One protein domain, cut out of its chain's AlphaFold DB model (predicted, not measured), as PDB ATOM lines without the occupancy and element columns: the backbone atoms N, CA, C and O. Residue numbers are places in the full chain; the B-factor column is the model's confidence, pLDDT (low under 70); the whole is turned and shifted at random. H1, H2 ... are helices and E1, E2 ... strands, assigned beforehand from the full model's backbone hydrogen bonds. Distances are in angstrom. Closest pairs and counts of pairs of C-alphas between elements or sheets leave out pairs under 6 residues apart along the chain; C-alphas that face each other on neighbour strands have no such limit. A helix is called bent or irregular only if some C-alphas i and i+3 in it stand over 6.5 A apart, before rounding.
ATOM      1  N   SER A  43     105.541   7.108 155.098       61.75
ATOM      2  CA  SER A  43     105.196   8.394 154.505       61.75
ATOM      3  C   SER A  43     104.246   9.256 155.352       61.75
ATOM      4  O   SER A  43     104.328  10.480 155.265       61.75
ATOM      5  N   THR A  44     103.391   8.651 156.177       66.50
ATOM      6  CA  THR A  44     102.357   9.330 156.981       66.50
ATOM      7  C   THR A  44     102.955   9.943 158.245       66.50
ATOM      8  O   THR A  44     102.722  11.119 158.537       66.50
ATOM      9  N   TRP A  45     103.805   9.183 158.946       66.50
ATOM     10  CA  TRP A  45     104.572   9.660 160.101       66.50
ATOM     11  C   TRP A  45     105.470  10.834 159.723       66.50
ATOM     12  O   TRP A  45     105.468  11.878 160.377       66.50
ATOM     13  N   LEU A  46     106.179  10.700 158.602       71.06
ATOM     14  CA  LEU A  46     107.080  11.732 158.104       71.06
ATOM     15  C   LEU A  46     106.354  13.018 157.691       71.06
ATOM     16  O   LEU A  46     106.869  14.109 157.931       71.06
ATOM     17  N   GLN A  47     105.171  12.910 157.081       73.44
ATOM     18  CA  GLN A  47     104.364  14.077 156.715       73.44
ATOM     19  C   GLN A  47     103.818  14.804 157.945       73.44
ATOM     20  O   GLN A  47     103.906  16.031 158.018       73.44
ATOM     21  N   SER A  48     103.297  14.054 158.919       72.12
ATOM     22  CA  SER A  48     102.762  14.615 160.164       72.12
ATOM     23  C   SER A  48     103.856  15.329 160.954       72.12
ATOM     24  O   SER A  48     103.692  16.488 161.336       72.12
ATOM     25  N   PHE A  49     105.022  14.696 161.081       75.44
ATOM     26  CA  PHE A  49     106.209  15.301 161.674       75.44
ATOM     27  C   PHE A  49     106.627  16.594 160.963       75.44
ATOM     28  O   PHE A  49     106.759  17.633 161.608       75.44
ATOM     29  N   ALA A  50     106.770  16.569 159.633       76.25
ATOM     30  CA  ALA A  50     107.164  17.747 158.864       76.25
ATOM     31  C   ALA A  50     106.177  18.915 159.045       76.25
ATOM     32  O   ALA A  50     106.600  20.070 159.140       76.25
ATOM     33  N   LYS A  51     104.871  18.630 159.136       79.94
ATOM     34  CA  LYS A  51     103.833  19.636 159.403       79.94
ATOM     35  C   LYS A  51     103.979  20.249 160.799       79.94
ATOM     36  O   LYS A  51     103.927  21.475 160.932       79.94
ATOM     37  N   VAL A  52     104.183  19.418 161.822       75.69
ATOM     38  CA  VAL A  52     104.369  19.875 163.207       75.69
ATOM     39  C   VAL A  52     105.638  20.714 163.337       75.69
ATOM     40  O   VAL A  52     105.574  21.834 163.840       75.69
ATOM     41  N   GLU A  53     106.773  20.228 162.835       77.94
ATOM     42  CA  GLU A  53     108.044  20.955 162.914       77.94
ATOM     43  C   GLU A  53     108.017  22.259 162.116       77.94
ATOM     44  O   GLU A  53     108.558  23.268 162.573       77.94
ATOM     45  N   SER A  54     107.328  22.287 160.970       78.81
ATOM     46  CA  SER A  54     107.135  23.537 160.226       78.81
ATOM     47  C   SER A  54     106.326  24.559 161.018       78.81
ATOM     48  O   SER A  54     106.642  25.745 160.995       78.81
ATOM     49  N   SER A  55     105.310  24.100 161.752       76.50
ATOM     50  CA  SER A  55     104.466  24.970 162.577       76.50
ATOM     51  C   SER A  55     105.217  25.502 163.801       76.50
ATOM     52  O   SER A  55     105.053  26.665 164.152       76.50
ATOM     53  N   LYS A  56     106.070  24.679 164.432       76.31
ATOM     54  CA  LYS A  56     106.879  25.076 165.599       76.31
ATOM     55  C   LYS A  56     107.988  26.064 165.242       76.31
ATOM     56  O   LYS A  56     108.202  27.031 165.958       76.31
ATOM     57  N   SER A  57     108.719  25.785 164.163       76.56
ATOM     58  CA  SER A  57     109.895  26.572 163.774       76.56
ATOM     59  C   SER A  57     109.559  27.788 162.908       76.56
ATOM     60  O   SER A  57     110.416  28.642 162.706       76.56
ATOM     61  N   GLY A  58     108.352  27.845 162.334       77.94
ATOM     62  CA  GLY A  58     108.006  28.793 161.270       77.94
ATOM     63  C   GLY A  58     108.731  28.518 159.945       77.94
ATOM     64  O   GLY A  58     108.557  29.259 158.980       77.94
ATOM     65  N   GLN A  59     109.541  27.457 159.876       79.81
ATOM     66  CA  GLN A  59     110.398  27.134 158.740       79.81
ATOM     67  C   GLN A  59     109.854  25.929 157.989       79.81
ATOM     68  O   GLN A  59     109.553  24.887 158.566       79.81
ATOM     69  N   ARG A  60     109.736  26.045 156.668       82.94
ATOM     70  CA  ARG A  60     109.110  24.996 155.862       82.94
ATOM     71  C   ARG A  60     110.008  23.766 155.747       82.94
ATOM     72  O   ARG A  60     111.045  23.802 155.085       82.94
ATOM     73  N   TRP A  61     109.525  22.639 156.260       82.50
ATOM     74  CA  TRP A  61     110.081  21.323 155.968       82.50
ATOM     75  C   TRP A  61     109.588  20.854 154.603       82.50
ATOM     76  O   TRP A  61     108.456  20.406 154.427       82.50
ATOM     77  N   SER A  62     110.447  20.997 153.602       80.25
ATOM     78  CA  SER A  62     110.139  20.618 152.228       80.25
ATOM     79  C   SER A  62     110.621  19.200 151.950       80.25
ATOM     80  O   SER A  62     111.797  18.880 152.129       80.25
ATOM     81  N   ARG A  63     109.710  18.330 151.503       76.00
ATOM     82  CA  ARG A  63     110.100  17.014 151.000       76.00
ATOM     83  C   ARG A  63     110.839  17.220 149.685       76.00
ATOM     84  O   ARG A  63     110.268  17.661 148.692       76.00
ATOM     85  N   SER A  64     112.119  16.903 149.682       66.31
ATOM     86  CA  SER A  64     112.891  16.785 148.451       66.31
ATOM     87  C   SER A  64     112.664  15.390 147.870       66.31
ATOM     88  O   SER A  64     112.590  14.435 148.642       66.31
ATOM     89  N   ARG A  65     112.507  15.279 146.539       54.78
ATOM     90  CA  ARG A  65     112.256  14.004 145.832       54.78
ATOM     91  C   ARG A  65     113.040  12.865 146.490       54.78
ATOM     92  O   ARG A  65     114.259  12.976 146.625       54.78
ATOM     93  N   SER A  66     112.330  11.813 146.908       49.41
ATOM     94  CA  SER A  66     112.941  10.563 147.359       49.41
ATOM     95  C   SER A  66     113.854  10.107 146.238       49.41
ATOM     96  O   SER A  66     113.393   9.797 145.137       49.41
ATOM     97  N   SER A  67     115.156  10.165 146.469       43.31
ATOM     98  CA  SER A  67     116.095   9.678 145.489       43.31
ATOM     99  C   SER A  67     116.107   8.164 145.612       43.31
ATOM    100  O   SER A  67     117.031   7.626 146.212       43.31
ATOM    101  N   SER A  68     115.147   7.489 144.970       43.62
ATOM    102  CA  SER A  68     115.349   6.126 144.470       43.62
ATOM    103  C   SER A  68     116.434   6.183 143.396       43.62
ATOM    104  O   SER A  68     116.208   6.010 142.200       43.62
ATOM    105  N   THR A  69     117.618   6.609 143.806       44.72
ATOM    106  CA  THR A  69     118.789   6.670 142.961       44.72
ATOM    107  C   THR A  69     119.290   5.247 142.826       44.72
ATOM    108  O   THR A  69     119.206   4.461 143.769       44.72
ATOM    109  N   SER A  70     119.871   4.908 141.677       44.38
ATOM    110  CA  SER A  70     120.541   3.615 141.482       44.38
ATOM    111  C   SER A  70     121.602   3.301 142.558       44.38
ATOM    112  O   SER A  70     122.040   2.160 142.683       44.38
ATOM    113  N   TRP A  71     121.980   4.290 143.372       44.12
ATOM    114  CA  TRP A  71     122.864   4.192 144.527       44.12
ATOM    115  C   TRP A  71     122.265   3.435 145.720       44.12
ATOM    116  O   TRP A  71     123.004   2.692 146.357       44.12
ATOM    117  N   GLU A  72     120.954   3.540 145.981       45.84
ATOM    118  CA  GLU A  72     120.285   2.756 147.039       45.84
ATOM    119  C   GLU A  72     120.432   1.249 146.758       45.84
ATOM    120  O   GLU A  72     120.791   0.481 147.651       45.84
ATOM    121  N   LYS A  73     120.318   0.848 145.479       48.75
ATOM    122  CA  LYS A  73     120.619  -0.520 145.019       48.75
ATOM    123  C   LYS A  73     122.099  -0.886 145.174       48.75
ATOM    124  O   LYS A  73     122.404  -1.987 145.617       48.75
ATOM    125  N   LYS A  74     123.028   0.025 144.847       45.19
ATOM    126  CA  LYS A  74     124.484  -0.214 144.962       45.19
ATOM    127  C   LYS A  74     124.939  -0.411 146.416       45.19
ATOM    128  O   LYS A  74     125.979  -1.015 146.649       45.19
ATOM    129  N   TRP A  75     124.206   0.139 147.382       44.25
ATOM    130  CA  TRP A  75     124.551   0.087 148.805       44.25
ATOM    131  C   TRP A  75     123.760  -0.982 149.572       44.25
ATOM    132  O   TRP A  75     123.899  -1.065 150.788       44.25
ATOM    133  N   GLY A  76     122.949  -1.791 148.878       44.66
ATOM    134  CA  GLY A  76     122.115  -2.824 149.500       44.66
ATOM    135  C   GLY A  76     121.012  -2.260 150.398       44.66
ATOM    136  O   GLY A  76     120.552  -2.947 151.303       44.66
ATOM    137  N   ILE A  77     120.606  -1.001 150.190       45.22
ATOM    138  CA  ILE A  77     119.592  -0.341 151.012       45.22
ATOM    139  C   ILE A  77     118.214  -0.753 150.488       45.22
ATOM    140  O   ILE A  77     117.702  -0.199 149.516       45.22
ATOM    141  N   THR A  78     117.603  -1.741 151.135       43.75
ATOM    142  CA  THR A  78     116.193  -2.104 150.955       43.75
ATOM    143  C   THR A  78     115.327  -1.223 151.855       43.75
ATOM    144  O   THR A  78     115.065  -1.530 153.013       43.75
ATOM    145  N   GLY A  79     114.908  -0.074 151.327       49.12
ATOM    146  CA  GLY A  79     113.977   0.835 151.995       49.12
ATOM    147  C   GLY A  79     114.020   2.225 151.373       49.12
ATOM    148  O   GLY A  79     115.096   2.742 151.089       49.12
ATOM    149  N   SER A  80     112.858   2.840 151.148       55.75
ATOM    150  CA  SER A  80     112.791   4.187 150.575       55.75
ATOM    151  C   SER A  80     113.350   5.213 151.563       55.75
ATOM    152  O   SER A  80     112.717   5.479 152.589       55.75
ATOM    153  N   ILE A  81     114.499   5.830 151.264       66.69
ATOM    154  CA  ILE A  81     114.976   6.973 152.049       66.69
ATOM    155  C   ILE A  81     114.166   8.197 151.634       66.69
ATOM    156  O   ILE A  81     114.160   8.616 150.472       66.69
ATOM    157  N   THR A  82     113.480   8.811 152.595       73.81
ATOM    158  CA  THR A  82     112.816  10.087 152.341       73.81
ATOM    159  C   THR A  82     113.726  11.229 152.760       73.81
ATOM    160  O   THR A  82     114.165  11.292 153.904       73.81
ATOM    161  N   PHE A  83     113.974  12.164 151.842       79.62
ATOM    162  CA  PHE A  83     114.757  13.355 152.142       79.62
ATOM    163  C   PHE A  83     113.885  14.577 152.388       79.62
ATOM    164  O   PHE A  83     113.022  14.919 151.575       79.62
ATOM    165  N   TYR A  84     114.214  15.312 153.440       82.12
ATOM    166  CA  TYR A  84     113.691  16.642 153.709       82.12
ATOM    167  C   TYR A  84     114.793  17.693 153.618       82.12
ATOM    168  O   TYR A  84     115.983  17.409 153.789       82.12
ATOM    169  N   SER A  85     114.380  18.922 153.352       85.19
ATOM    170  CA  SER A  85     115.211  20.106 153.490       85.19
ATOM    171  C   SER A  85     114.453  21.163 154.277       85.19
ATOM    172  O   SER A  85     113.277  21.420 154.011       85.19
ATOM    173  N   THR A  86     115.139  21.762 155.241       83.88
ATOM    174  CA  THR A  86     114.608  22.835 156.084       83.88
ATOM    175  C   THR A  86     115.722  23.824 156.415       83.88
ATOM    176  O   THR A  86     116.905  23.510 156.250       83.88
ATOM    177  N   THR A  87     115.347  25.012 156.873       84.00
ATOM    178  CA  THR A  87     116.276  25.987 157.447       84.00
ATOM    179  C   THR A  87     115.958  26.093 158.928       84.00
ATOM    180  O   THR A  87     114.795  26.187 159.291       84.00
ATOM    181  N   LEU A  88     116.963  26.024 159.789       79.75
ATOM    182  CA  LEU A  88     116.798  26.132 161.234       79.75
ATOM    183  C   LEU A  88     118.054  26.797 161.793       79.75
ATOM    184  O   LEU A  88     119.151  26.424 161.387       79.75
ATOM    185  N   ASP A  89     117.905  27.772 162.686       81.06
ATOM    186  CA  ASP A  89     119.034  28.501 163.287       81.06
ATOM    187  C   ASP A  89     119.990  29.098 162.222       81.06
ATOM    188  O   ASP A  89     121.204  28.899 162.277       81.06
ATOM    189  N   ASP A  90     119.430  29.727 161.177       82.81
ATOM    190  CA  ASP A  90     120.142  30.259 159.994       82.81
ATOM    191  C   ASP A  90     120.969  29.231 159.195       82.81
ATOM    192  O   ASP A  90     121.757  29.569 158.308       82.81
ATOM    193  N   GLN A  91     120.766  27.939 159.461       84.88
ATOM    194  CA  GLN A  91     121.471  26.842 158.812       84.88
ATOM    195  C   GLN A  91     120.512  26.020 157.958       84.88
ATOM    196  O   GLN A  91     119.422  25.641 158.381       84.88
ATOM    197  N   ARG A  92     120.931  25.705 156.730       87.50
ATOM    198  CA  ARG A  92     120.178  24.816 155.837       87.50
ATOM    199  C   ARG A  92     120.550  23.374 156.119       87.50
ATOM    200  O   ARG A  92     121.731  23.037 156.100       87.50
ATOM    201  N   TYR A  93     119.552  22.524 156.308       87.19
ATOM    202  CA  TYR A  93     119.737  21.105 156.571       87.19
ATOM    203  C   TYR A  93     119.243  20.250 155.411       87.19
ATOM    204  O   TYR A  93     118.200  20.520 154.809       87.19
ATOM    205  N   LYS A  94     119.979  19.173 155.143       89.25
ATOM    206  CA  LYS A  94     119.505  18.024 154.378       89.25
ATOM    207  C   LYS A  94     119.274  16.887 155.355       89.25
ATOM    208  O   LYS A  94     120.178  16.549 156.110       89.25
ATOM    209  N   ILE A  95     118.073  16.325 155.352       86.94
ATOM    210  CA  ILE A  95     117.626  15.413 156.399       86.94
ATOM    211  C   ILE A  95     117.204  14.098 155.762       86.94
ATOM    212  O   ILE A  95     116.283  14.097 154.946       86.94
ATOM    213  N   ALA A  96     117.865  12.995 156.113       87.50
ATOM    214  CA  ALA A  96     117.392  11.656 155.768       87.50
ATOM    215  C   ALA A  96     116.419  11.175 156.848       87.50
ATOM    216  O   ALA A  96     116.717  11.268 158.039       87.50
ATOM    217  N   ALA A  97     115.244  10.702 156.445       83.12
ATOM    218  CA  ALA A  97     114.177  10.389 157.378       83.12
ATOM    219  C   ALA A  97     113.537   9.025 157.101       83.12
ATOM    220  O   ALA A  97     113.291   8.674 155.941       83.12
ATOM    221  N   GLY A  98     113.264   8.273 158.170       79.81
ATOM    222  CA  GLY A  98     112.723   6.919 158.079       79.81
ATOM    223  C   GLY A  98     112.765   6.130 159.393       79.81
ATOM    224  O   GLY A  98     112.901   6.702 160.475       79.81
ATOM    225  N   ARG A  99     112.646   4.805 159.287       78.19
ATOM    226  CA  ARG A  99     112.621   3.871 160.425       78.19
ATOM    227  C   ARG A  99     113.970   3.805 161.131       78.19
ATOM    228  O   ARG A  99     115.011   3.750 160.476       78.19
ATOM    229  N   VAL A 100     113.953   3.712 162.460       79.62
ATOM    230  CA  VAL A 100     115.189   3.617 163.246       79.62
ATOM    231  C   VAL A 100     116.061   2.429 162.838       79.62
ATOM    232  O   VAL A 100     117.266   2.600 162.764       79.62
ATOM    233  N   SER A 101     115.503   1.275 162.460       77.44
ATOM    234  CA  SER A 101     116.280   0.074 162.090       77.44
ATOM    235  C   SER A 101     117.325   0.303 160.984       77.44
ATOM    236  O   SER A 101     118.323  -0.408 160.915       77.44
ATOM    237  N   ASN A 102     117.138   1.332 160.151       79.75
ATOM    238  CA  ASN A 102     118.023   1.683 159.044       79.75
ATOM    239  C   ASN A 102     118.888   2.934 159.306       79.75
ATOM    240  O   ASN A 102     119.472   3.490 158.370       79.75
ATOM    241  N   TRP A 103     119.015   3.388 160.558       85.75
ATOM    242  CA  TRP A 103     119.667   4.659 160.902       85.75
ATOM    243  C   TRP A 103     121.114   4.783 160.400       85.75
ATOM    244  O   TRP A 103     121.509   5.850 159.923       85.75
ATOM    245  N   LYS A 104     121.894   3.693 160.435       88.00
ATOM    246  CA  LYS A 104     123.284   3.664 159.935       88.00
ATOM    247  C   LYS A 104     123.354   4.022 158.452       88.00
ATOM    248  O   LYS A 104     124.215   4.797 158.030       88.00
ATOM    249  N   ASN A 105     122.412   3.499 157.667       83.50
ATOM    250  CA  ASN A 105     122.314   3.800 156.244       83.50
ATOM    251  C   ASN A 105     121.958   5.272 156.033       83.50
ATOM    252  O   ASN A 105     122.594   5.940 155.222       83.50
ATOM    253  N   TYR A 106     121.022   5.813 156.817       86.06
ATOM    254  CA  TYR A 106     120.631   7.218 156.713       86.06
ATOM    255  C   TYR A 106     121.779   8.182 157.028       86.06
ATOM    256  O   TYR A 106     121.947   9.161 156.300       86.06
ATOM    257  N   ILE A 107     122.607   7.884 158.038       88.56
ATOM    258  CA  ILE A 107     123.827   8.653 158.331       88.56
ATOM    259  C   ILE A 107     124.768   8.650 157.128       88.56
ATOM    260  O   ILE A 107     125.182   9.711 156.658       88.56
ATOM    261  N   LYS A 108     125.081   7.464 156.599       86.12
ATOM    262  CA  LYS A 108     126.005   7.331 155.470       86.12
ATOM    263  C   LYS A 108     125.504   8.109 154.252       86.12
ATOM    264  O   LYS A 108     126.271   8.835 153.622       86.12
ATOM    265  N   THR A 109     124.216   7.986 153.930       82.38
ATOM    266  CA  THR A 109     123.632   8.652 152.764       82.38
ATOM    267  C   THR A 109     123.546  10.164 152.958       82.38
ATOM    268  O   THR A 109     123.861  10.902 152.027       82.38
ATOM    269  N   VAL A 110     123.153  10.659 154.139       86.38
ATOM    270  CA  VAL A 110     123.063  12.111 154.345       86.38
ATOM    271  C   VAL A 110     124.439  12.766 154.303       86.38
ATOM    272  O   VAL A 110     124.579  13.807 153.664       86.38
ATOM    273  N   LEU A 111     125.461  12.130 154.889       87.31
ATOM    274  CA  LEU A 111     126.834  12.624 154.840       87.31
ATOM    275  C   LEU A 111     127.361  12.689 153.409       87.31
ATOM    276  O   LEU A 111     127.900  13.721 153.024       87.31
ATOM    277  N   ASP A 112     127.144  11.650 152.599       83.25
ATOM    278  CA  ASP A 112     127.526  11.648 151.183       83.25
ATOM    279  C   ASP A 112     126.807  12.762 150.401       83.25
ATOM    280  O   ASP A 112     127.439  13.538 149.684       83.25
ATOM    281  N   VAL A 113     125.496  12.933 150.597       78.56
ATOM    282  CA  VAL A 113     124.730  13.989 149.914       78.56
ATOM    283  C   VAL A 113     125.198  15.392 150.317       78.56
ATOM    284  O   VAL A 113     125.296  16.261 149.451       78.56
ATOM    285  N   THR A 114     125.491  15.629 151.598       82.19
ATOM    286  CA  THR A 114     125.951  16.945 152.082       82.19
ATOM    287  C   THR A 114     127.436  17.209 151.855       82.19
ATOM    288  O   THR A 114     127.832  18.366 151.742       82.19
ATOM    289  N   GLY A 115     128.254  16.157 151.784       76.75
ATOM    290  CA  GLY A 115     129.696  16.232 151.549       76.75
ATOM    291  C   GLY A 115     130.049  16.419 150.075       76.75
ATOM    292  O   GLY A 115     131.114  16.943 149.754       76.75
ATOM    293  N   ARG A 116     129.144  16.053 149.159       66.12
ATOM    294  CA  ARG A 116     129.273  16.412 147.745       66.12
ATOM    295  C   ARG A 116     129.245  17.932 147.613       66.12
ATOM    296  O   ARG A 116     128.360  18.593 148.156       66.12
ATOM    297  N   ASN A 117     130.216  18.467 146.872       57.53
ATOM    298  CA  ASN A 117     130.416  19.897 146.645       57.53
ATOM    299  C   ASN A 117     129.228  20.495 145.870       57.53
ATOM    300  O   ASN A 117     129.226  20.611 144.645       57.53
ATOM    301  N   THR A 118     128.156  20.783 146.598       64.25
ATOM    302  CA  THR A 118     126.920  21.353 146.085       64.25
ATOM    303  C   THR A 118     127.022  22.871 146.173       64.25
ATOM    304  O   THR A 118     127.558  23.415 147.134       64.25
ATOM    305  N   ARG A 119     126.465  23.586 145.183       67.38
ATOM    306  CA  ARG A 119     126.422  25.066 145.171       67.38
ATOM    307  C   ARG A 119     125.772  25.667 146.430       67.38
ATOM    308  O   ARG A 119     125.909  26.856 146.683       67.38
ATOM    309  N   VAL A 120     125.045  24.854 147.199       69.81
ATOM    310  CA  VAL A 120     124.390  25.225 148.451       69.81
ATOM    311  C   VAL A 120     124.954  24.357 149.569       69.81
ATOM    312  O   VAL A 120     124.636  23.174 149.646       69.81
ATOM    313  N   LYS A 121     125.743  24.950 150.470       81.94
ATOM    314  CA  LYS A 121     126.280  24.254 151.644       81.94
ATOM    315  C   LYS A 121     125.133  23.879 152.590       81.94
ATOM    316  O   LYS A 121     124.532  24.753 153.213       81.94
ATOM    317  N   MET A 122     124.810  22.590 152.670       86.88
ATOM    318  CA  MET A 122     123.804  22.050 153.588       86.88
ATOM    319  C   MET A 122     124.479  21.262 154.709       86.88
ATOM    320  O   MET A 122     125.442  20.538 154.469       86.88
ATOM    321  N   LYS A 123     123.953  21.375 155.928       90.88
ATOM    322  CA  LYS A 123     124.349  20.541 157.062       90.88
ATOM    323  C   LYS A 123     123.578  19.216 157.067       90.88
ATOM    324  O   LYS A 123     122.406  19.196 156.680       90.88
ATOM    325  N   PRO A 124     124.204  18.118 157.508       91.94
ATOM    326  CA  PRO A 124     123.542  16.826 157.596       91.94
ATOM    327  C   PRO A 124     122.573  16.771 158.776       91.94
ATOM    328  O   PRO A 124     122.811  17.337 159.848       91.94
ATOM    329  N   GLY A 125     121.487  16.038 158.578       91.50
ATOM    330  CA  GLY A 125     120.501  15.751 159.600       91.50
ATOM    331  C   GLY A 125     119.838  14.392 159.401       91.50
ATOM    332  O   GLY A 125     119.778  13.884 158.281       91.50
ATOM    333  N   ILE A 126     119.300  13.814 160.470       89.94
ATOM    334  CA  ILE A 126     118.454  12.623 160.376       89.94
ATOM    335  C   ILE A 126     117.224  12.715 161.275       89.94
ATOM    336  O   ILE A 126     117.307  13.211 162.396       89.94
ATOM    337  N   ALA A 127     116.088  12.225 160.779       87.00
ATOM    338  CA  ALA A 127     114.829  12.167 161.519       87.00
ATOM    339  C   ALA A 127     114.308  10.724 161.571       87.00
ATOM    340  O   ALA A 127     113.982  10.145 160.534       87.00
ATOM    341  N   LEU A 128     114.250  10.135 162.764       83.00
ATOM    342  CA  LEU A 128     113.948   8.711 162.948       83.00
ATOM    343  C   LEU A 128     112.630   8.496 163.686       83.00
ATOM    344  O   LEU A 128     112.299   9.275 164.575       83.00
ATOM    345  N   PHE A 129     111.917   7.417 163.362       76.62
ATOM    346  CA  PHE A 129     110.744   6.953 164.112       76.62
ATOM    347  C   PHE A 129     110.864   5.473 164.506       76.62
ATOM    348  O   PHE A 129     111.584   4.704 163.858       76.62
ATOM    349  N   VAL A 130     110.152   5.086 165.568       71.81
ATOM    350  CA  VAL A 130     110.008   3.693 166.031       71.81
ATOM    351  C   VAL A 130     108.619   3.183 165.636       71.81
ATOM    352  O   VAL A 130     107.628   3.857 165.910       71.81
ATOM    353  N   ASP A 131     108.558   2.005 165.016       63.34
ATOM    354  CA  ASP A 131     107.328   1.334 164.555       63.34
ATOM    355  C   ASP A 131     106.980   0.161 165.491       63.34
ATOM    356  O   ASP A 131     107.023  -0.999 165.100       63.34
ATOM    357  N   GLY A 132     106.763   0.455 166.778       53.78
ATOM    358  CA  GLY A 132     106.294  -0.528 167.769       53.78
ATOM    359  C   GLY A 132     107.297  -1.598 168.233       53.78
ATOM    360  O   GLY A 132     106.969  -2.367 169.133       53.78
ATOM    361  N   ASP A 133     108.509  -1.643 167.676       53.59
ATOM    362  CA  ASP A 133     109.549  -2.611 168.050       53.59
ATOM    363  C   ASP A 133     110.309  -2.189 169.326       53.59
ATOM    364  O   ASP A 133     110.830  -1.072 169.422       53.59
ATOM    365  N   ALA A 134     110.415  -3.106 170.293       50.94
ATOM    366  CA  ALA A 134     111.161  -2.922 171.537       50.94
ATOM    367  C   ALA A 134     112.665  -2.677 171.299       50.94
ATOM    368  O   ALA A 134     113.294  -1.951 172.073       50.94
ATOM    369  N   MET A 135     113.238  -3.201 170.204       56.34
ATOM    370  CA  MET A 135     114.622  -2.895 169.812       56.34
ATOM    371  C   MET A 135     114.813  -1.423 169.415       56.34
ATOM    372  O   MET A 135     115.923  -0.893 169.495       56.34
ATOM    373  N   GLY A 136     113.736  -0.726 169.039       63.25
ATOM    374  CA  GLY A 136     113.802   0.627 168.501       63.25
ATOM    375  C   GLY A 136     114.350   1.673 169.472       63.25
ATOM    376  O   GLY A 136     115.038   2.591 169.035       63.25
ATOM    377  N   LEU A 137     114.112   1.542 170.782       66.94
ATOM    378  CA  LEU A 137     114.576   2.531 171.768       66.94
ATOM    379  C   LEU A 137     116.100   2.507 171.958       66.94
ATOM    380  O   LEU A 137     116.730   3.566 171.979       66.94
ATOM    381  N   ASN A 138     116.700   1.316 172.023       71.44
ATOM    382  CA  ASN A 138     118.157   1.174 172.107       71.44
ATOM    383  C   ASN A 138     118.830   1.693 170.830       71.44
ATOM    384  O   ASN A 138     119.814   2.431 170.897       71.44
ATOM    385  N   GLU A 139     118.259   1.383 169.666       79.25
ATOM    386  CA  GLU A 139     118.763   1.876 168.381       79.25
ATOM    387  C   GLU A 139     118.640   3.405 168.254       79.25
ATOM    388  O   GLU A 139     119.536   4.045 167.704       79.25
ATOM    389  N   ILE A 140     117.597   4.030 168.822       81.12
ATOM    390  CA  ILE A 140     117.483   5.498 168.891       81.12
ATOM    391  C   ILE A 140     118.627   6.096 169.714       81.12
ATOM    392  O   ILE A 140     119.202   7.108 169.305       81.12
ATOM    393  N   MET A 141     118.969   5.494 170.857       83.06
ATOM    394  CA  MET A 141     120.077   5.973 171.689       83.06
ATOM    395  C   MET A 141     121.411   5.876 170.947       83.06
ATOM    396  O   MET A 141     122.136   6.870 170.875       83.06
ATOM    397  N   LEU A 142     121.688   4.728 170.321       87.62
ATOM    398  CA  LEU A 142     122.891   4.527 169.508       87.62
ATOM    399  C   LEU A 142     122.965   5.527 168.346       87.62
ATOM    400  O   LEU A 142     123.993   6.174 168.146       87.62
ATOM    401  N   ALA A 143     121.861   5.714 167.618       87.12
ATOM    402  CA  ALA A 143     121.789   6.667 166.518       87.12
ATOM    403  C   ALA A 143     122.033   8.111 166.984       87.12
ATOM    404  O   ALA A 143     122.740   8.869 166.315       87.12
ATOM    405  N   ARG A 144     121.472   8.495 168.137       87.75
ATOM    406  CA  ARG A 144     121.634   9.829 168.731       87.75
ATOM    407  C   ARG A 144     123.084  10.081 169.147       87.75
ATOM    408  O   ARG A 144     123.617  11.153 168.858       87.75
ATOM    409  N   GLU A 145     123.728   9.112 169.796       90.56
ATOM    410  CA  GLU A 145     125.141   9.211 170.173       90.56
ATOM    411  C   GLU A 145     126.051   9.330 168.952       90.56
ATOM    412  O   GLU A 145     126.928  10.196 168.918       90.56
ATOM    413  N   GLU A 146     125.818   8.512 167.929       91.56
ATOM    414  CA  GLU A 146     126.622   8.541 166.712       91.56
ATOM    415  C   GLU A 146     126.450   9.865 165.956       91.56
ATOM    416  O   GLU A 146     127.430  10.484 165.538       91.56
ATOM    417  N   CYS A 147     125.221  10.384 165.871       91.00
ATOM    418  CA  CYS A 147     124.970  11.708 165.302       91.00
ATOM    419  C   CYS A 147     125.707  12.815 166.046       91.00
ATOM    420  O   CYS A 147     126.273  13.706 165.413       91.00
ATOM    421  N   LYS A 148     125.741  12.746 167.380       91.44
ATOM    422  CA  LYS A 148     126.468  13.712 168.204       91.44
ATOM    423  C   LYS A 148     127.967  13.683 167.902       91.44
ATOM    424  O   LYS A 148     128.558  14.749 167.754       91.44
ATOM    425  N   LYS A 149     128.567  12.493 167.767       93.00
ATOM    426  CA  LYS A 149     129.988  12.338 167.397       93.00
ATOM    427  C   LYS A 149     130.286  12.909 166.009       93.00
ATOM    428  O   LYS A 149     131.308  13.558 165.822       93.00
ATOM    429  N   LEU A 150     129.381  12.692 165.054       89.81
ATOM    430  CA  LEU A 150     129.544  13.096 163.655       89.81
ATOM    431  C   LEU A 150     129.064  14.529 163.357       89.81
ATOM    432  O   LEU A 150     129.129  14.971 162.211       89.81
ATOM    433  N   GLY A 151     128.561  15.264 164.355       89.69
ATOM    434  CA  GLY A 151     128.031  16.619 164.172       89.69
ATOM    435  C   GLY A 151     126.752  16.686 163.322       89.69
ATOM    436  O   GLY A 151     126.485  17.703 162.680       89.69
ATOM    437  N   ILE A 152     125.965  15.608 163.299       92.12
ATOM    438  CA  ILE A 152     124.700  15.491 162.564       92.12
ATOM    439  C   ILE A 152     123.548  15.904 163.486       92.12
ATOM    440  O   ILE A 152     123.471  15.459 164.632       92.12
ATOM    441  N   LYS A 153     122.617  16.734 162.996       91.88
ATOM    442  CA  LYS A 153     121.424  17.101 163.780       91.88
ATOM    443  C   LYS A 153     120.420  15.945 163.786       91.88
ATOM    444  O   LYS A 153     120.110  15.384 162.737       91.88
ATOM    445  N   PHE A 154     119.929  15.587 164.967       89.56
ATOM    446  CA  PHE A 154     119.060  14.432 165.178       89.56
ATOM    447  C   PHE A 154     117.652  14.874 165.583       89.56
ATOM    448  O   PHE A 154     117.506  15.702 166.480       89.56
ATOM    449  N   TRP A 155     116.631  14.276 164.969       87.44
ATOM    450  CA  TRP A 155     115.230  14.427 165.359       87.44
ATOM    451  C   TRP A 155     114.609  13.063 165.650       87.44
ATOM    452  O   TRP A 155     114.734  12.136 164.847       87.44
ATOM    453  N   PHE A 156     113.896  12.959 166.771       82.12
ATOM    454  CA  PHE A 156     113.062  11.800 167.062       82.12
ATOM    455  C   PHE A 156     111.596  12.139 166.789       82.12
ATOM    456  O   PHE A 156     111.021  13.040 167.390       82.12
ATOM    457  N   ILE A 157     111.000  11.426 165.842       75.69
ATOM    458  CA  ILE A 157     109.670  11.719 165.312       75.69
ATOM    459  C   ILE A 157     108.581  11.400 166.339       75.69
ATOM    460  O   ILE A 157     107.659  12.197 166.488       75.69
ATOM    461  N   ASN A 158     108.689  10.288 167.075       69.00
ATOM    462  CA  ASN A 158     107.650   9.885 168.028       69.00
ATOM    463  C   ASN A 158     107.543  10.851 169.228       69.00
ATOM    464  O   ASN A 158     106.475  10.942 169.815       69.00
ATOM    465  N   GLU A 159     108.596  11.608 169.565       57.97
ATOM    466  CA  GLU A 159     108.538  12.703 170.558       57.97
ATOM    467  C   GLU A 159     107.761  13.930 170.033       57.97
ATOM    468  O   GLU A 159     107.199  14.701 170.811       57.97
ATOM    469  N   SER A 160     107.724  14.132 168.712       51.53
ATOM    470  CA  SER A 160     107.082  15.289 168.074       51.53
ATOM    471  C   SER A 160     105.627  15.047 167.664       51.53
ATOM    472  O   SER A 160     104.930  16.009 167.333       51.53
ATOM    473  N   VAL A 161     105.161  13.800 167.682       56.59
ATOM    474  CA  VAL A 161     103.797  13.402 167.316       56.59
ATOM    475  C   VAL A 161     102.962  13.233 168.593       56.59
ATOM    476  O   VAL A 161     103.415  12.628 169.561       56.59
ATOM    477  N   LYS A 162     101.767  13.838 168.644       51.88
ATOM    478  CA  LYS A 162     100.964  13.910 169.880       51.88
ATOM    479  C   LYS A 162     100.408  12.537 170.259       51.88
ATOM    480  O   LYS A 162     100.148  11.699 169.403       51.88
ATOM    481  N   THR A 163     100.133  12.351 171.550       44.03
ATOM    482  CA  THR A 163      99.585  11.121 172.147       44.03
ATOM    483  C   THR A 163      98.335  10.594 171.433       44.03
ATOM    484  O   THR A 163      98.149   9.389 171.397       44.03
ATOM    485  N   GLY A 164      97.513  11.462 170.826       46.41
ATOM    486  CA  GLY A 164      96.348  11.049 170.027       46.41
ATOM    487  C   GLY A 164      96.716  10.193 168.811       46.41
ATOM    488  O   GLY A 164      96.151   9.121 168.632       46.41
ATOM    489  N   ASP A 165      97.738  10.595 168.052       51.62
ATOM    490  CA  ASP A 165      98.217   9.852 166.877       51.62
ATOM    491  C   ASP A 165      98.898   8.522 167.289       51.62
ATOM    492  O   ASP A 165      98.838   7.519 166.577       51.62
ATOM    493  N   LEU A 166      99.529   8.494 168.473       48.19
ATOM    494  CA  LEU A 166     100.150   7.296 169.062       48.19
ATOM    495  C   LEU A 166      99.117   6.309 169.634       48.19
ATOM    496  O   LEU A 166      99.307   5.099 169.516       48.19
ATOM    497  N   LEU A 167      98.037   6.808 170.242       46.31
ATOM    498  CA  LEU A 167      96.932   6.003 170.773       46.31
ATOM    499  C   LEU A 167      96.127   5.359 169.644       46.31
ATOM    500  O   LEU A 167      95.795   4.180 169.739       46.31
ATOM    501  N   GLU A 168      95.881   6.089 168.555       50.09
ATOM    502  CA  GLU A 168      95.264   5.531 167.348       50.09
ATOM    503  C   GLU A 168      96.128   4.417 166.740       50.09
ATOM    504  O   GLU A 168      95.611   3.362 166.370       50.09
ATOM    505  N   TYR A 169      97.452   4.596 166.713       53.19
ATOM    506  CA  TYR A 169      98.384   3.563 166.260       53.19
ATOM    507  C   TYR A 169      98.408   2.336 167.185       53.19
ATOM    508  O   TYR A 169      98.325   1.209 166.701       53.19
ATOM    509  N   GLN A 170      98.484   2.521 168.507       50.16
ATOM    510  CA  GLN A 170      98.462   1.401 169.456       50.16
ATOM    511  C   GLN A 170      97.137   0.633 169.403       50.16
ATOM    512  O   GLN A 170      97.151  -0.597 169.420       50.16
ATOM    513  N   ALA A 171      96.007   1.339 169.290       52.31
ATOM    514  CA  ALA A 171      94.695   0.727 169.116       52.31
ATOM    515  C   ALA A 171      94.615  -0.070 167.804       52.31
ATOM    516  O   ALA A 171      94.129  -1.200 167.793       52.31
ATOM    517  N   MET A 172      95.166   0.474 166.717       49.47
ATOM    518  CA  MET A 172      95.207  -0.186 165.414       49.47
ATOM    519  C   MET A 172      96.106  -1.429 165.405       49.47
ATOM    520  O   MET A 172      95.690  -2.466 164.898       49.47
ATOM    521  N   MET A 173      97.311  -1.362 165.977       49.19
ATOM    522  CA  MET A 173      98.217  -2.517 166.048       49.19
ATOM    523  C   MET A 173      97.653  -3.620 166.944       49.19
ATOM    524  O   MET A 173      97.740  -4.794 166.599       49.19
ATOM    525  N   ARG A 174      97.010  -3.255 168.061       48.72
ATOM    526  CA  ARG A 174      96.304  -4.210 168.924       48.72
ATOM    527  C   ARG A 174      95.197  -4.932 168.158       48.72
ATOM    528  O   ARG A 174      95.144  -6.155 168.189       48.72
ATOM    529  N   TYR A 175      94.388  -4.183 167.412       45.22
ATOM    530  CA  TYR A 175      93.320  -4.734 166.585       45.22
ATOM    531  C   TYR A 175      93.846  -5.650 165.466       45.22
ATOM    532  O   TYR A 175      93.337  -6.752 165.292       45.22
ATOM    533  N   LEU A 176      94.897  -5.247 164.740       41.81
ATOM    534  CA  LEU A 176      95.512  -6.066 163.682       41.81
ATOM    535  C   LEU A 176      96.063  -7.398 164.217       41.81
ATOM    536  O   LEU A 176      95.932  -8.433 163.560       41.81
ATOM    537  N   ARG A 177      96.620  -7.375 165.429       51.06
ATOM    538  CA  ARG A 177      97.139  -8.551 166.129       51.06
ATOM    539  C   ARG A 177      96.016  -9.467 166.631       51.06
ATOM    540  O   ARG A 177      96.141 -10.685 166.551       51.06
ATOM    541  N   GLU A 178      94.898  -8.894 167.077       52.31
ATOM    542  CA  GLU A 178      93.694  -9.632 167.488       52.31
ATOM    543  C   GLU A 178      92.996 -10.341 166.317       52.31
ATOM    544  O   GLU A 178      92.447 -11.424 166.504       52.31
ATOM    545  N   ILE A 179      93.061  -9.784 165.104       51.84
ATOM    546  CA  ILE A 179      92.473 -10.399 163.901       51.84
ATOM    547  C   ILE A 179      93.460 -11.267 163.100       51.84
ATOM    548  O   ILE A 179      93.105 -11.757 162.029       51.84
ATOM    549  N   GLY A 180      94.692 -11.454 163.592       36.66
ATOM    550  CA  GLY A 180      95.707 -12.299 162.952       36.66
ATOM    551  C   GLY A 180      96.201 -11.787 161.593       36.66
ATOM    552  O   GLY A 180      96.542 -12.592 160.731       36.66
TER     553      GLY A 180
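Overview. This is residues 43 to 180 of the 182 residues of an uncharacterized protein of Verrucomicrobiales bacterium (UniProt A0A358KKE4). A strongly twisted sheet of five strands forms the core of three layers, with H3 and H4 side by side over one face and H1 along the other. Past E5 and the short H5, H6 leads away from this body as an arm, whose residues 174 to 180, of which 174 to 178 belong to H6, stick out; H2 lies off the sheet. The printed part has 138 residues with six named helices and five named strands, in the order H1 E1 H2 E2 E3 H3 E4 H4 E5 H5 H6. The sheet, in the order E1, E2, E3, E4, E5, is mixed, and so is the class, helices and strands. The whole is compact, with a radius of gyration of the C-alphas of 15.5 A and spans of 52 by 37 by 28 A.

Arrangement. E2, residues 82 to 88, and E3, residues 91 to 99, form an antiparallel hairpin, with N 84 and O 95 2.8 A apart. Edge strand E1, residues 62 to 64, is antiparallel to E2, with N 62 and O 85 2.9 A apart. E4, residues 123 to 129, is parallel to E3, with N 125 and O 94 2.8 A apart. Edge strand E5, residues 153 to 156, is parallel to E4, with N 155 and O 126 2.9 A apart. H3, residues 100 to 115, runs along the strands over E3 and E4 at a height over the sheet of 7.8 A. H4, residues 135 to 150, is on the same face, over E4 and E5, at 9.3 A. E3, H3, E4 and E4, H4, E5 are strand-helix-strand units, parallel neighbour strands joined through a helix, with right-handed crossovers. H3 touches H4 with residues 100 to 107 alone, at a shallow tilt of 21 degrees, the same way; the closest C-alphas, of Val 100 and Gly 136, are 6.2 A apart. H1, residues 43 to 57, is on the opposite face, over E2 and E3, at a height of 8.6 A. It touches H5, residues 157 to 160, where the closest C-alphas, of Phe 49 and Ile 157, are 6.2 A apart. H2, residues 70 to 74, and H6, residues 163 to 178, are not on the sheet and touch no helix. Every O i to N i+4 pair is within hydrogen-bond range in H1, H2, H4 and H6, and 10 of 12 are in H3; H5 is too short for one.

Along the chain. H1 begins at C-alpha 43, (105.196, 8.394, 154.505), and measures 20.9 A. E2 measures 18.8 A, E3 24.7 A and E4 20.5 A. H3 measures 22.5 A, with a kink of 31 degrees near residue 107, and is irregular: C-alphas 101 and 104 are 8.2 A apart. H4 measures 22.7 A. H6 measures 22.1 A and ends at C-alpha 178, (93.694, -9.632, 167.488).

Size, cuts and confidence. The two C-alphas farthest apart, those of Arg 119 and Glu 178, are 52.7 A apart. The printed part has no cut, and no link is long. The mean pLDDT of the printed part is 70.8; it is under 70 at residues 43 to 45, 64 to 81, 116 to 120, 131 to 137 and 158 to 180.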